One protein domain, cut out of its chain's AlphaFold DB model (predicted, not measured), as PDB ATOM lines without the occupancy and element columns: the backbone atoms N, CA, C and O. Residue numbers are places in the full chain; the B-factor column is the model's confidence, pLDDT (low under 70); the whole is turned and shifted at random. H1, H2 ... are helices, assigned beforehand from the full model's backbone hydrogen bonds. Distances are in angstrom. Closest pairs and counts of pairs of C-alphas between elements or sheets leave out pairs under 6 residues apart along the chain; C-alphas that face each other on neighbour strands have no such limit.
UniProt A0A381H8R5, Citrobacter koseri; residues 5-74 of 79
ATOM      1  N   TYR A   5     184.235 190.209 202.471       94.25
ATOM      2  CA  TYR A   5     184.830 188.950 202.899       94.25
ATOM      3  C   TYR A   5     185.314 189.039 204.341       94.25
ATOM      4  O   TYR A   5     184.950 188.211 205.161       94.25
ATOM      5  N   GLU A   6     186.060 190.084 204.680       93.75
ATOM      6  CA  GLU A   6     186.544 190.302 206.044       93.75
ATOM      7  C   GLU A   6     185.395 190.614 207.014       93.75
ATOM      8  O   GLU A   6     185.369 190.084 208.122       93.75
ATOM      9  N   LYS A   7     184.404 191.415 206.592       95.88
ATOM     10  CA  LYS A   7     183.242 191.776 207.426       95.88
ATOM     11  C   LYS A   7     182.453 190.547 207.883       95.88
ATOM     12  O   LYS A   7     181.976 190.520 209.014       95.88
ATOM     13  N   TYR A   8     182.293 189.565 206.998       95.06
ATOM     14  CA  TYR A   8     181.513 188.353 207.255       95.06
ATOM     15  C   TYR A   8     182.385 187.101 207.457       95.06
ATOM     16  O   TYR A   8     181.850 185.996 207.498       95.06
ATOM     17  N   ASN A   9     183.708 187.259 207.592       95.00
ATOM     18  CA  ASN A   9     184.683 186.169 207.721       95.00
ATOM     19  C   ASN A   9     184.537 185.074 206.637       95.00
ATOM     20  O   ASN A   9     184.529 183.875 206.917       95.00
ATOM     21  N   LEU A  10     184.374 185.496 205.382       94.38
ATOM     22  CA  LEU A  10     184.175 184.631 204.221       94.38
ATOM     23  C   LEU A  10     185.484 184.389 203.466       94.38
ATOM     24  O   LEU A  10     186.317 185.281 203.306       94.38
ATOM     25  N   LYS A  11     185.620 183.185 202.909       93.69
ATOM     26  CA  LYS A  11     186.742 182.805 202.048       93.69
ATOM     27  C   LYS A  11     186.535 183.310 200.615       93.69
ATOM     28  O   LYS A  11     185.457 183.144 200.048       93.69
ATOM     29  N   GLN A  12     187.590 183.842 199.998       91.12
ATOM     30  CA  GLN A  12     187.617 184.089 198.553       91.12
ATOM     31  C   GLN A  12     187.850 182.782 197.784       91.12
ATOM     32  O   GLN A  12     188.712 181.979 198.147       91.12
ATOM     33  N   VAL A  13     187.079 182.563 196.718       91.69
ATOM     34  CA  VAL A  13     187.108 181.327 195.927       91.69
ATOM     35  C   VAL A  13     187.146 181.665 194.440       91.69
ATOM     36  O   VAL A  13     186.406 182.530 193.982       91.69
ATOM     37  N   ILE A  14     187.984 180.949 193.688       90.94
ATOM     38  CA  ILE A  14     187.968 180.928 192.221       90.94
ATOM     39  C   ILE A  14     187.321 179.612 191.801       90.94
ATOM     40  O   ILE A  14     187.780 178.540 192.194       90.94
ATOM     41  N   ASN A  15     186.240 179.690 191.030       90.19
ATOM     42  CA  ASN A  15     185.525 178.512 190.557       90.19
ATOM     43  C   ASN A  15     186.003 178.116 189.152       90.19
ATOM     44  O   ASN A  15     185.788 178.854 188.194       90.19
ATOM     45  N   THR A  16     186.605 176.932 189.031       89.44
ATOM     46  CA  THR A  16     187.032 176.333 187.754       89.44
ATOM     47  C   THR A  16     186.222 175.088 187.381       89.44
ATOM     48  O   THR A  16     186.524 174.436 186.387       89.44
ATOM     49  N   SER A  17     185.199 174.744 188.168       87.31
ATOM     50  CA  SER A  17     184.439 173.491 188.050       87.31
ATOM     51  C   SER A  17     183.066 173.665 187.388       87.31
ATOM     52  O   SER A  17     182.242 172.753 187.415       87.31
ATOM     53  N   GLY A  18     182.781 174.837 186.811       85.31
ATOM     54  CA  GLY A  18     181.489 175.144 186.190       85.31
ATOM     55  C   GLY A  18     180.401 175.505 187.210       85.31
ATOM     56  O   GLY A  18     180.659 176.223 188.173       85.31
ATOM     57  N   ARG A  19     179.155 175.058 186.999       84.31
ATOM     58  CA  ARG A  19     178.016 175.408 187.874       84.31
ATOM     59  C   ARG A  19     178.020 174.537 189.134       84.31
ATOM     60  O   ARG A  19     177.697 173.357 189.066       84.31
ATOM     61  N   MET A  20     178.362 175.127 190.277       89.50
ATOM     62  CA  MET A  20     178.491 174.430 191.564       89.50
ATOM     63  C   MET A  20     177.509 174.987 192.598       89.50
ATOM     64  O   MET A  20     177.604 176.158 192.967       89.50
ATOM     65  N   THR A  21     176.600 174.151 193.115       88.19
ATOM     66  CA  THR A  21     175.582 174.562 194.106       88.19
ATOM     67  C   THR A  21     176.194 175.143 195.377       88.19
ATOM     68  O   THR A  21     175.764 176.196 195.835       88.19
ATOM     69  N   ALA A  22     177.258 174.522 195.892       91.25
ATOM     70  CA  ALA A  22     177.965 174.999 197.083       91.25
ATOM     71  C   ALA A  22     178.634 176.377 196.899       91.25
ATOM     72  O   ALA A  22     178.936 177.043 197.884       91.25
ATOM     73  N   LEU A  23     178.865 176.804 195.652       90.56
ATOM     74  CA  LEU A  23     179.492 178.086 195.308       90.56
ATOM     75  C   LEU A  23     178.484 179.111 194.763       90.56
ATOM     76  O   LEU A  23     178.887 180.108 194.170       90.56
ATOM     77  N   GLY A  24     177.181 178.876 194.937       87.44
ATOM     78  CA  GLY A  24     176.141 179.817 194.510       87.44
ATOM     79  C   GLY A  24     175.761 179.728 193.029       87.44
ATOM     80  O   GLY A  24     175.127 180.641 192.514       87.44
ATOM     81  N   VAL A  25     176.102 178.622 192.357       87.12
ATOM     82  CA  VAL A  25     175.743 178.271 190.970       87.12
ATOM     83  C   VAL A  25     176.158 179.274 189.892       87.12
ATOM     84  O   VAL A  25     177.131 179.037 189.178       87.12
ATOM     85  N   SER A  26     175.389 180.343 189.720       85.19
ATOM     86  CA  SER A  26     175.404 181.225 188.559       85.19
ATOM     87  C   SER A  26     175.973 182.578 188.951       85.19
ATOM     88  O   SER A  26     175.506 183.200 189.900       85.19
ATOM     89  N   THR A  27     176.931 183.070 188.172       89.81
ATOM     90  CA  THR A  27     177.413 184.449 188.276       89.81
ATOM     91  C   THR A  27     176.750 185.274 187.170       89.81
ATOM     92  O   THR A  27     177.075 185.069 185.997       89.81
ATOM     93  N   PRO A  28     175.773 186.143 187.492       91.00
ATOM     94  CA  PRO A  28     175.072 186.932 186.487       91.00
ATOM     95  C   PRO A  28     176.018 187.923 185.803       91.00
ATOM     96  O   PRO A  28     176.951 188.445 186.414       91.00
ATOM     97  N   ARG A  29     175.758 188.197 184.521       94.88
ATOM     98  CA  ARG A  29     176.447 189.265 183.787       94.88
ATOM     99  C   ARG A  29     176.067 190.636 184.367       94.88
ATOM    100  O   ARG A  29     174.955 190.763 184.886       94.88
ATOM    101  N   PRO A  30     176.924 191.666 184.236       95.62
ATOM    102  CA  PRO A  30     176.643 193.002 184.771       95.62
ATOM    103  C   PRO A  30     175.286 193.576 184.339       95.62
ATOM    104  O   PRO A  30     174.569 194.126 185.165       95.62
ATOM    105  N   GLU A  31     174.891 193.367 183.081       96.69
ATOM    106  CA  GLU A  31     173.589 193.787 182.538       96.69
ATOM    107  C   GLU A  31     172.383 193.194 183.294       96.69
ATOM    108  O   GLU A  31     171.396 193.885 183.529       96.69
ATOM    109  N   VAL A  32     172.481 191.940 183.749       95.56
ATOM    110  CA  VAL A  32     171.424 191.267 184.524       95.56
ATOM    111  C   VAL A  32     171.373 191.809 185.951       95.56
ATOM    112  O   VAL A  32     170.291 192.007 186.501       95.56
ATOM    113  N   VAL A  33     172.540 192.073 186.551       95.94
ATOM    114  CA  VAL A  33     172.631 192.689 187.885       95.94
ATOM    115  C   VAL A  33     172.015 194.086 187.867       95.94
ATOM    116  O   VAL A  33     171.247 194.416 188.767       95.94
ATOM    117  N   GLN A  34     172.301 194.879 186.832       96.00
ATOM    118  CA  GLN A  34     171.740 196.219 186.691       96.00
ATOM    119  C   GLN A  34     170.214 196.177 186.560       96.00
ATOM    120  O   GLN A  34     169.532 196.849 187.322       96.00
ATOM    121  N   ALA A  35     169.673 195.319 185.689       95.38
ATOM    122  CA  ALA A  35     168.224 195.177 185.533       95.38
ATOM    123  C   ALA A  35     167.520 194.774 186.845       95.38
ATOM    124  O   ALA A  35     166.437 195.273 187.153       95.38
ATOM    125  N   ALA A  36     168.141 193.900 187.647       94.94
ATOM    126  CA  ALA A  36     167.613 193.533 188.959       94.94
ATOM    127  C   ALA A  36     167.605 194.728 189.929       94.94
ATOM    128  O   ALA A  36     166.605 194.954 190.608       94.94
ATOM    129  N   MET A  37     168.689 195.509 189.970       96.00
ATOM    130  CA  MET A  37     168.771 196.718 190.797       96.00
ATOM    131  C   MET A  37     167.765 197.786 190.366       96.00
ATOM    132  O   MET A  37     167.139 198.415 191.219       96.00
ATOM    133  N   ASP A  38     167.572 197.973 189.062       95.00
ATOM    134  CA  ASP A  38     166.588 198.913 188.528       95.00
ATOM    135  C   ASP A  38     165.178 198.524 188.984       95.00
ATOM    136  O   ASP A  38     164.432 199.374 189.462       95.00
ATOM    137  N   GLY A  39     164.844 197.229 188.943       94.38
ATOM    138  CA  GLY A  39     163.580 196.714 189.471       94.38
ATOM    139  C   GLY A  39     163.426 196.906 190.984       94.38
ATOM    140  O   GLY A  39     162.363 197.309 191.444       94.38
ATOM    141  N   MET A  40     164.478 196.676 191.776       94.31
ATOM    142  CA  MET A  40     164.419 196.823 193.241       94.31
ATOM    143  C   MET A  40     164.129 198.256 193.710       94.31
ATOM    144  O   MET A  40     163.628 198.441 194.817       94.31
ATOM    145  N   ASN A  41     164.433 199.262 192.889       94.44
ATOM    146  CA  ASN A  41     164.231 200.675 193.221       94.44
ATOM    147  C   ASN A  41     162.864 201.227 192.779       94.44
ATOM    148  O   ASN A  41     162.655 202.439 192.824       94.44
ATOM    149  N   GLN A  42     161.943 200.371 192.330       94.50
ATOM    150  CA  GLN A  42     160.632 200.768 191.814       94.50
ATOM    151  C   GLN A  42     159.499 200.034 192.535       94.50
ATOM    152  O   GLN A  42     159.672 198.934 193.061       94.50
ATOM    153  N   TYR A  43     158.312 200.639 192.525       96.00
ATOM    154  CA  TYR A  43     157.082 199.981 192.956       96.00
ATOM    155  C   TYR A  43     156.330 199.436 191.748       96.00
ATOM    156  O   TYR A  43     156.204 200.107 190.725       96.00
ATOM    157  N   PHE A  44     155.772 198.239 191.905       95.81
ATOM    158  CA  PHE A  44     154.936 197.601 190.900       95.81
ATOM    159  C   PHE A  44     153.616 197.172 191.528       95.81
ATOM    160  O   PHE A  44     153.568 196.771 192.692       95.81
ATOM    161  N   GLU A  45     152.548 197.211 190.737       97.31
ATOM    162  CA  GLU A  45     151.362 196.430 191.062       97.31
ATOM    163  C   GLU A  45     151.721 194.954 190.827       97.31
ATOM    164  O   GLU A  45     152.087 194.548 189.720       97.31
ATOM    165  N   MET A  46     151.733 194.172 191.905       94.81
ATOM    166  CA  MET A  46     152.339 192.841 191.902       94.81
ATOM    167  C   MET A  46     151.575 191.850 191.027       94.81
ATOM    168  O   MET A  46     152.199 190.983 190.413       94.81
ATOM    169  N   LYS A  47     150.245 191.966 190.950       95.94
ATOM    170  CA  LYS A  47     149.428 191.074 190.121       95.94
ATOM    171  C   LYS A  47     149.738 191.283 188.636       95.94
ATOM    172  O   LYS A  47     149.949 190.313 187.911       95.94
ATOM    173  N   ASP A  48     149.840 192.531 188.201       97.38
ATOM    174  CA  ASP A  48     150.215 192.925 186.851       97.38
ATOM    175  C   ASP A  48     151.638 192.492 186.516       97.38
ATOM    176  O   ASP A  48     151.870 191.966 185.427       97.38
ATOM    177  N   LEU A  49     152.586 192.679 187.440       96.19
ATOM    178  CA  LEU A  49     153.973 192.264 187.238       96.19
ATOM    179  C   LEU A  49     154.058 190.756 186.970       96.19
ATOM    180  O   LEU A  49     154.688 190.343 185.996       96.19
ATOM    181  N   VAL A  50     153.394 189.938 187.790       96.31
ATOM    182  CA  VAL A  50     153.373 188.476 187.628       96.31
ATOM    183  C   VAL A  50     152.715 188.073 186.309       96.31
ATOM    184  O   VAL A  50     153.301 187.303 185.551       96.31
ATOM    185  N   ASN A  51     151.541 188.626 185.989       97.00
ATOM    186  CA  ASN A  51     150.811 188.264 184.771       97.00
ATOM    187  C   ASN A  51     151.586 188.653 183.503       97.00
ATOM    188  O   ASN A  51     151.801 187.818 182.629       97.00
ATOM    189  N   LYS A  52     152.072 189.897 183.420       97.56
ATOM    190  CA  LYS A  52     152.768 190.413 182.229       97.56
ATOM    191  C   LYS A  52     154.117 189.733 182.002       97.56
ATOM    192  O   LYS A  52     154.479 189.455 180.860       97.56
ATOM    193  N   THR A  53     154.865 189.444 183.068       97.12
ATOM    194  CA  THR A  53     156.119 188.681 182.945       97.12
ATOM    195  C   THR A  53     155.850 187.227 182.560       97.12
ATOM    196  O   THR A  53     156.563 186.690 181.714       97.12
ATOM    197  N   GLY A  54     154.788 186.620 183.094       97.88
ATOM    198  CA  GLY A  54     154.311 185.298 182.694       97.88
ATOM    199  C   GLY A  54     153.957 185.219 181.208       97.88
ATOM    200  O   GLY A  54     154.485 184.368 180.499       97.88
ATOM    201  N   GLU A  55     153.146 186.151 180.703       98.31
ATOM    202  CA  GLU A  55     152.802 186.247 179.276       98.31
ATOM    203  C   GLU A  55     154.037 186.421 178.384       98.31
ATOM    204  O   GLU A  55     154.132 185.817 177.315       98.31
ATOM    205  N   TYR A  56     154.996 187.247 178.811       98.25
ATOM    206  CA  TYR A  56     156.247 187.445 178.083       98.25
ATOM    207  C   TYR A  56     157.062 186.149 177.996       98.25
ATOM    208  O   TYR A  56     157.512 185.777 176.913       98.25
ATOM    209  N   ILE A  57     157.208 185.424 179.110       98.12
ATOM    210  CA  ILE A  57     157.907 184.132 179.144       98.12
ATOM    211  C   ILE A  57     157.172 183.092 178.291       98.12
ATOM    212  O   ILE A  57     157.814 182.364 177.538       98.12
ATOM    213  N   ALA A  58     155.841 183.047 178.361       98.44
ATOM    214  CA  ALA A  58     155.025 182.126 177.577       98.44
ATOM    215  C   ALA A  58     155.241 182.320 176.066       98.44
ATOM    216  O   ALA A  58     155.458 181.348 175.348       98.44
ATOM    217  N   LYS A  59     155.301 183.579 175.603       98.38
ATOM    218  CA  LYS A  59     155.623 183.923 174.206       98.38
ATOM    219  C   LYS A  59     157.028 183.490 173.793       98.38
ATOM    220  O   LYS A  59     157.211 183.047 172.666       98.38
ATOM    221  N   LEU A  60     158.019 183.627 174.675       98.38
ATOM    222  CA  LEU A  60     159.395 183.201 174.384       98.38
ATOM    223  C   LEU A  60     159.532 181.679 174.267       98.38
ATOM    224  O   LEU A  60     160.403 181.205 173.542       98.38
ATOM    225  N   LEU A  61     158.712 180.933 175.008       98.00
ATOM    226  CA  LEU A  61     158.753 179.472 175.067       98.00
ATOM    227  C   LEU A  61     157.734 178.786 174.144       98.00
ATOM    228  O   LEU A  61     157.766 177.565 174.057       98.00
ATOM    229  N   ASP A  62     156.863 179.551 173.479       97.88
ATOM    230  CA  ASP A  62     155.745 179.055 172.662       97.88
ATOM    231  C   ASP A  62     154.809 178.104 173.437       97.88
ATOM    232  O   ASP A  62     154.524 176.979 173.032       97.88
ATOM    233  N   VAL A  63     154.359 178.553 174.613       98.44
ATOM    234  CA  VAL A  63     153.430 177.815 175.486       98.44
ATOM    235  C   VAL A  63     152.202 178.655 175.832       98.44
ATOM    236  O   VAL A  63     152.228 179.881 175.753       98.44
ATOM    237  N   GLU A  64     151.125 178.002 176.272       97.44
ATOM    238  CA  GLU A  64     149.849 178.665 176.592       97.44
ATOM    239  C   GLU A  64     149.927 179.591 177.816       97.44
ATOM    240  O   GLU A  64     149.159 180.544 177.936       97.44
ATOM    241  N   GLY A  65     150.859 179.330 178.734       96.25
ATOM    242  CA  GLY A  65     151.039 180.138 179.930       96.25
ATOM    243  C   GLY A  65     152.321 179.805 180.680       96.25
ATOM    244  O   GLY A  65     152.844 178.694 180.605       96.25
ATOM    245  N   ALA A  66     152.823 180.785 181.425       97.31
ATOM    246  CA  ALA A  66     153.970 180.635 182.306       97.31
ATOM    247  C   ALA A  66     153.779 181.505 183.551       97.31
ATOM    248  O   ALA A  66     153.116 182.540 183.505       97.31
ATOM    249  N   THR A  67     154.367 181.086 184.669       96.19
ATOM    250  CA  THR A  67     154.348 181.852 185.917       96.19
ATOM    251  C   THR A  67     155.693 181.753 186.621       96.19
ATOM    252  O   THR A  67     156.374 180.726 186.546       96.19
ATOM    253  N   VAL A  68     156.092 182.830 187.297       94.88
ATOM    254  CA  VAL A  68     157.333 182.886 188.071       94.88
ATOM    255  C   VAL A  68     157.025 182.526 189.520       94.88
ATOM    256  O   VAL A  68     156.221 183.179 190.180       94.88
ATOM    257  N   VAL A  69     157.703 181.497 190.025       94.31
ATOM    258  CA  VAL A  69     157.647 181.067 191.429       94.31
ATOM    259  C   VAL A  69     159.019 181.204 192.089       94.31
ATOM    260  O   VAL A  69     160.030 181.386 191.413       94.31
ATOM    261  N   SER A  70     159.069 181.110 193.419       92.88
ATOM    262  CA  SER A  70     160.290 181.355 194.205       92.88
ATOM    263  C   SER A  70     161.454 180.415 193.866       92.88
ATOM    264  O   SER A  70     162.612 180.827 193.900       92.88
ATOM    265  N   CYS A  71     161.167 179.154 193.543       92.19
ATOM    266  CA  CYS A  71     162.146 178.168 193.093       92.19
ATOM    267  C   CYS A  71     161.450 177.015 192.355       92.19
ATOM    268  O   CYS A  71     160.234 176.858 192.444       92.19
ATOM    269  N   ALA A  72     162.219 176.154 191.678       91.44
ATOM    270  CA  ALA A  72     161.669 175.000 190.957       91.44
ATOM    271  C   ALA A  72     160.801 174.091 191.850       91.44
ATOM    272  O   ALA A  72     159.775 173.588 191.404       91.44
ATOM    273  N   SER A  73     161.167 173.932 193.128       92.56
ATOM    274  CA  SER A  73     160.389 173.131 194.080       92.56
ATOM    275  C   SER A  73     159.007 173.720 194.372       92.56
ATOM    276  O   SER A  73     158.086 172.955 194.627       92.56
ATOM    277  N   ALA A  74     158.850 175.046 194.343       92.88
ATOM    278  CA  ALA A  74     157.563 175.703 194.581       92.88
ATOM    279  C   ALA A  74     156.591 175.545 193.399       92.88
ATOM    280  O   ALA A  74     155.393 175.735 193.567       92.88
TER     281      ALA A  74
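Overview. This is residues 5 to 74 of the 79 residues of a protein of Citrobacter koseri (UniProt A0A381H8R5). With little regular structure, the printed part is an open, drawn-out chain: residues 5 to 29, a long stretch with no named element, lead into H1, and H1 and H2 form the two legs of an open arch. After H2, residues 62 to 74 fold back beside it, again with no named element. The printed part has 70 residues, with two named helices, H1 then H2, and no named strand; its class is all helix, although only 27 residues are in named elements. It is only just extended, close to loose, with a radius of gyration of the C-alphas of 16.7 A, and spans 44 by 28 by 24 A.

Arrangement. Residues 5 to 12 stand free. H1, residues 30 to 40, and H2, residues 46 to 61, are apart, joined by a tight link of 5 residues. In both, every O i to N i+4 pair is within hydrogen-bond range.

Along the chain. H1 begins at C-alpha 30 (176.643, 193.002, 184.771) and measures 15.4 A. H2 measures 22.4 A and ends at C-alpha 61 (158.753, 179.472, 175.067).

Size, cuts and confidence. The two C-alphas farthest apart, those of Glu 6 and Glu 64, are 48.5 A apart. The printed part has no cut, and no printed residue has pLDDT under 70.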